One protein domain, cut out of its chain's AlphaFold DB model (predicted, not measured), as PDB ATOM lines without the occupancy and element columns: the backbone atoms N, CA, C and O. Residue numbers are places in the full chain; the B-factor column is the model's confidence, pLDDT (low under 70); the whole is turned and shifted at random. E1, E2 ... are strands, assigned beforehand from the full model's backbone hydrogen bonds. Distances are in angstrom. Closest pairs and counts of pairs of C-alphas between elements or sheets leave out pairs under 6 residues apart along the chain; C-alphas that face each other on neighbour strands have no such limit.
ATOM      1  N   ILE A  73      29.684 -39.249  -3.182       94.38
ATOM      2  CA  ILE A  73      30.204 -39.369  -4.542       94.38
ATOM      3  C   ILE A  73      30.544 -37.968  -5.035       94.38
ATOM      4  O   ILE A  73      29.678 -37.096  -5.097       94.38
ATOM      5  N   SER A  74      31.794 -37.764  -5.434       94.75
ATOM      6  CA  SER A  74      32.237 -36.514  -6.048       94.75
ATOM      7  C   SER A  74      32.832 -36.742  -7.434       94.75
ATOM      8  O   SER A  74      33.310 -37.829  -7.773       94.75
ATOM      9  N   VAL A  75      32.777 -35.695  -8.255       94.81
ATOM     10  CA  VAL A  75      33.321 -35.693  -9.614       94.81
ATOM     11  C   VAL A  75      34.698 -35.039  -9.585       94.81
ATOM     12  O   VAL A  75      34.828 -33.858  -9.272       94.81
ATOM     13  N   GLY A  76      35.727 -35.823  -9.889       93.50
ATOM     14  CA  GLY A  76      37.099 -35.358 -10.049       93.50
ATOM     15  C   GLY A  76      37.413 -34.967 -11.494       93.50
ATOM     16  O   GLY A  76      36.550 -34.561 -12.273       93.50
ATOM     17  N   LYS A  77      38.686 -35.100 -11.878       92.94
ATOM     18  CA  LYS A  77      39.126 -34.818 -13.248       92.94
ATOM     19  C   LYS A  77      38.765 -35.983 -14.173       92.94
ATOM     20  O   LYS A  77      39.291 -37.087 -14.030       92.94
ATOM     21  N   ILE A  78      37.930 -35.704 -15.169       94.75
ATOM     22  CA  ILE A  78      37.582 -36.637 -16.244       94.75
ATOM     23  C   ILE A  78      38.281 -36.168 -17.519       94.75
ATOM     24  O   ILE A  78      38.008 -35.081 -18.022       94.75
ATOM     25  N   SER A  79      39.203 -36.977 -18.033       94.38
ATOM     26  CA  SER A  79      39.913 -36.723 -19.296       94.38
ATOM     27  C   SER A  79      39.812 -37.879 -20.293       94.38
ATOM     28  O   SER A  79      40.462 -37.841 -21.332       94.38
ATOM     29  N   THR A  80      39.022 -38.906 -19.980       94.62
ATOM     30  CA  THR A  80      38.723 -40.055 -20.846       94.62
ATOM     31  C   THR A  80      37.215 -40.282 -20.911       94.62
ATOM     32  O   THR A  80      36.487 -39.888 -19.998       94.62
ATOM     33  N   SER A  81      36.746 -40.938 -21.975       95.12
ATOM     34  CA  SER A  81      35.326 -41.263 -22.171       95.12
ATOM     35  C   SER A  81      34.790 -42.198 -21.082       95.12
ATOM     36  O   SER A  81      33.696 -41.971 -20.563       95.12
ATOM     37  N   ASN A  82      35.600 -43.183 -20.687       96.50
ATOM     38  CA  ASN A  82      35.310 -44.163 -19.643       96.50
ATOM     39  C   ASN A  82      36.285 -44.000 -18.457       96.50
ATOM     40  O   ASN A  82      37.347 -44.628 -18.437       96.50
ATOM     41  N   PRO A  83      36.005 -43.097 -17.499       96.75
ATOM     42  CA  PRO A  83      36.833 -42.943 -16.307       96.75
ATOM     43  C   PRO A  83      36.611 -44.104 -15.326       96.75
ATOM     44  O   PRO A  83      35.797 -44.996 -15.552       96.75
ATOM     45  N   THR A  84      37.347 -44.088 -14.216       96.75
ATOM     46  CA  THR A  84      37.219 -45.087 -13.149       96.75
ATOM     47  C   THR A  84      36.465 -44.487 -11.964       96.75
ATOM     48  O   THR A  84      36.651 -43.317 -11.619       96.75
ATOM     49  N   LEU A  85      35.610 -45.287 -11.335       96.75
ATOM     50  CA  LEU A  85      35.084 -44.995 -10.010       96.75
ATOM     51  C   LEU A  85      36.077 -45.513  -8.971       96.75
ATOM     52  O   LEU A  85      36.425 -46.690  -8.981       96.75
ATOM     53  N   TRP A  86      36.518 -44.646  -8.070       96.19
ATOM     54  CA  TRP A  86      37.439 -44.978  -6.988       96.19
ATOM     55  C   TRP A  86      36.701 -44.959  -5.655       96.19
ATOM     56  O   TRP A  86      35.847 -44.097  -5.450       96.19
ATOM     57  N   ILE A  87      37.063 -45.859  -4.741       95.12
ATOM     58  CA  ILE A  87      36.597 -45.849  -3.349       95.12
ATOM     59  C   ILE A  87      37.789 -45.690  -2.410       95.12
ATOM     60  O   ILE A  87      38.817 -46.349  -2.574       95.12
ATOM     61  N   ASN A  88      37.649 -44.815  -1.419       93.88
ATOM     62  CA  ASN A  88      38.620 -44.703  -0.340       93.88
ATOM     63  C   ASN A  88      38.335 -45.792   0.700       93.88
ATOM     64  O   ASN A  88      37.309 -45.748   1.385       93.88
ATOM     65  N   ILE A  89      39.238 -46.762   0.846       91.25
ATOM     66  CA  ILE A  89      39.039 -47.883   1.778       91.25
ATOM     67  C   ILE A  89      39.299 -47.511   3.239       91.25
ATOM     68  O   ILE A  89      38.978 -48.297   4.122       91.25
ATOM     69  N   ALA A  90      39.833 -46.322   3.535       89.69
ATOM     70  CA  ALA A  90      39.886 -45.841   4.914       89.69
ATOM     71  C   ALA A  90      38.490 -45.442   5.422       89.69
ATOM     72  O   ALA A  90      38.210 -45.578   6.609       89.69
ATOM     73  N   THR A  91      37.604 -44.971   4.533       86.12
ATOM     74  CA  THR A  91      36.255 -44.504   4.905       86.12
ATOM     75  C   THR A  91      35.139 -45.443   4.459       86.12
ATOM     76  O   THR A  91      34.060 -45.414   5.043       86.12
ATOM     77  N   PHE A  92      35.360 -46.247   3.412       82.56
ATOM     78  CA  PHE A  92      34.347 -47.086   2.753       82.56
ATOM     79  C   PHE A  92      33.052 -46.347   2.361       82.56
ATOM     80  O   PHE A  92      32.021 -46.993   2.144       82.56
ATOM     81  N   ALA A  93      33.103 -45.016   2.277       83.31
ATOM     82  CA  ALA A  93      31.950 -44.144   2.057       83.31
ATOM     83  C   ALA A  93      32.252 -42.965   1.117       83.31
ATOM     84  O   ALA A  93      31.321 -42.353   0.596       83.31
ATOM     85  N   ALA A  94      33.530 -42.652   0.874       91.38
ATOM     86  CA  ALA A  94      33.937 -41.635  -0.088       91.38
ATOM     87  C   ALA A  94      34.271 -42.269  -1.443       91.38
ATOM     88  O   ALA A  94      35.170 -43.112  -1.539       91.38
ATOM     89  N   TYR A  95      33.569 -41.819  -2.480       94.81
ATOM     90  CA  TYR A  95      33.780 -42.222  -3.863       94.81
ATOM     91  C   TYR A  95      34.183 -41.025  -4.721       94.81
ATOM     92  O   TYR A  95      33.664 -39.915  -4.562       94.81
ATOM     93  N   ILE A  96      35.082 -41.259  -5.672       95.50
ATOM     94  CA  ILE A  96      35.509 -40.245  -6.637       95.50
ATOM     95  C   ILE A  96      35.444 -40.820  -8.044       95.50
ATOM     96  O   ILE A  96      36.034 -41.859  -8.337       95.50
ATOM     97  N   ILE A  97      34.770 -40.103  -8.934       96.81
ATOM     98  CA  ILE A  97      34.811 -40.350 -10.375       96.81
ATOM     99  C   ILE A  97      36.045 -39.642 -10.934       96.81
ATOM    100  O   ILE A  97      36.120 -38.414 -10.893       96.81
ATOM    101  N   SER A  98      37.030 -40.380 -11.442       95.94
ATOM    102  CA  SER A  98      38.259 -39.779 -11.968       95.94
ATOM    103  C   SER A  98      38.960 -40.686 -12.975       95.94
ATOM    104  O   SER A  98      38.984 -41.910 -12.834       95.94
ATOM    105  N   THR A  99      39.574 -40.083 -13.994       95.06
ATOM    106  CA  THR A  99      40.417 -40.818 -14.949       95.06
ATOM    107  C   THR A  99      41.688 -41.342 -14.282       95.06
ATOM    108  O   THR A  99      42.114 -42.456 -14.566       95.06
ATOM    109  N   SER A 100      42.295 -40.559 -13.389       93.31
ATOM    110  CA  SER A 100      43.505 -40.946 -12.659       93.31
ATOM    111  C   SER A 100      43.202 -41.261 -11.198       93.31
ATOM    112  O   SER A 100      42.224 -40.749 -10.649       93.31
ATOM    113  N   HIS A 101      44.087 -42.034 -10.561       92.81
ATOM    114  CA  HIS A 101      44.093 -42.224  -9.111       92.81
ATOM    115  C   HIS A 101      43.914 -40.867  -8.396       92.81
ATOM    116  O   HIS A 101      44.677 -39.934  -8.685       92.81
ATOM    117  N   PRO A 102      42.926 -40.722  -7.493       89.44
ATOM    118  CA  PRO A 102      42.779 -39.532  -6.662       89.44
ATOM    119  C   PRO A 102      44.006 -39.456  -5.749       89.44
ATOM    120  O   PRO A 102      44.200 -40.316  -4.901       89.44
ATOM    121  N   GLY A 103      44.943 -38.552  -6.039       84.31
ATOM    122  CA  GLY A 103      46.287 -38.562  -5.445       84.31
ATOM    123  C   GLY A 103      46.331 -38.420  -3.915       84.31
ATOM    124  O   GLY A 103      45.313 -38.255  -3.251       84.31
ATOM    125  N   GLY A 104      47.547 -38.436  -3.367       82.62
ATOM    126  CA  GLY A 104      47.806 -38.405  -1.924       82.62
ATOM    127  C   GLY A 104      48.241 -39.769  -1.383       82.62
ATOM    128  O   GLY A 104      48.468 -40.700  -2.149       82.62
ATOM    129  N   ASN A 105      48.373 -39.864  -0.060       86.25
ATOM    130  CA  ASN A 105      48.710 -41.114   0.638       86.25
ATOM    131  C   ASN A 105      47.461 -41.910   1.061       86.25
ATOM    132  O   ASN A 105      47.582 -42.927   1.742       86.25
ATOM    133  N   ASP A 106      46.271 -41.434   0.692       88.50
ATOM    134  CA  ASP A 106      45.015 -42.097   1.017       88.50
ATOM    135  C   ASP A 106      44.865 -43.403   0.224       88.50
ATOM    136  O   ASP A 106      45.236 -43.462  -0.954       88.50
ATOM    137  N   PRO A 107      44.292 -44.456   0.831       92.19
ATOM    138  CA  PRO A 107      44.183 -45.748   0.181       92.19
ATOM    139  C   PRO A 107      42.954 -45.769  -0.742       92.19
ATOM    140  O   PRO A 107      41.839 -46.087  -0.325       92.19
ATOM    141  N   TRP A 108      43.149 -45.415  -2.011       95.06
ATOM    142  CA  TRP A 108      42.118 -45.510  -3.045       95.06
ATOM    143  C   TRP A 108      42.265 -46.807  -3.834       95.06
ATOM    144  O   TRP A 108      43.357 -47.152  -4.283       95.06
ATOM    145  N   ILE A 109      41.153 -47.507  -4.050       94.25
ATOM    146  CA  ILE A 109      41.109 -48.661  -4.955       94.25
ATOM    147  C   ILE A 109      40.128 -48.393  -6.102       94.25
ATOM    148  O   ILE A 109      39.106 -47.727  -5.887       94.25
ATOM    149  N   PRO A 110      40.418 -48.885  -7.318       94.25
ATOM    150  CA  PRO A 110      39.459 -48.830  -8.409       94.25
ATOM    151  C   PRO A 110      38.294 -49.773  -8.092       94.25
ATOM    152  O   PRO A 110      38.502 -50.936  -7.758       94.25
ATOM    153  N   VAL A 111      37.069 -49.264  -8.188       90.81
ATOM    154  CA  VAL A 111      35.839 -50.056  -8.072       90.81
ATOM    155  C   VAL A 111      35.563 -50.714  -9.413       90.81
ATOM    156  O   VAL A 111      35.620 -51.930  -9.540       90.81
ATOM    157  N   ASN A 112      35.270 -49.894 -10.422       90.06
ATOM    158  CA  ASN A 112      35.008 -50.333 -11.782       90.06
ATOM    159  C   ASN A 112      35.037 -49.119 -12.727       90.06
ATOM    160  O   ASN A 112      35.102 -47.964 -12.293       90.06
ATOM    161  N   GLN A 113      34.974 -49.385 -14.022       90.38
ATOM    162  CA  GLN A 113      34.772 -48.387 -15.059       90.38
ATOM    163  C   GLN A 113      33.288 -48.271 -15.433       90.38
ATOM    164  O   GLN A 113      32.471 -49.143 -15.151       90.38
TER     165      GLN A 113
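AT A GLANCE: This is residues 73 to 113 of the 264 residues of an uncharacterized protein of Stigmatella aurantiaca (strain DW4/3-1) (UniProt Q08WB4). A single small sheet of four strands, strongly twisted, makes the body of this domain: the hairpin E2 and E3 forms its middle, with E1 along one side and E4 along the other. The link from E3 to E4 swings out from one face of the sheet and crosses past E2 to reach the far edge. The printed part has 41 residues, with no named helix and four named strands, E1, E2, E3 and E4 along the chain; the sheet's order is E1, E3, E2, E4, mixed. The class is all strand, though under half of the residues, 19 of 41, are in named elements. The whole is compact, with a radius of gyration of the C-alphas of 9.3 A, and elongated, with spans of 28 by 17 by 14 A.

IN THESE COORDINATES: The inner strands are E2, residues 84 to 88, 12.9 A long, and E3, residues 94 to 98, 12.8 A. The edge strands are E1, residues 73 to 75, which begins at C-alpha 73 (30.204, -39.369, -4.542), and E4, residues 108 to 113, 14.4 A, which ends at C-alpha 113 (34.772, -48.387, -15.059).

HOW THE PARTS SIT: E2 and E3 are an antiparallel hairpin at 153 degrees, with N 86 and O 96 within hydrogen-bond range at 2.8 A. E1 is parallel to E3 at 25 degrees; N 97 and O 74 are 2.9 A apart. E4 is antiparallel to E2 at 150 degrees; N 111 and O 85 are 2.8 A apart. E1 and E4 are apart.

THE WHOLE: The two C-alphas farthest apart, those of Ser 81 and Ala 90, are 27.8 A apart. The printed part has no cut. The link from E2 to E3 is tight, and those from E1 to E2 and from E3 to E4 are short. The mean pLDDT of the printed part is 92.4, and no printed residue is under 70.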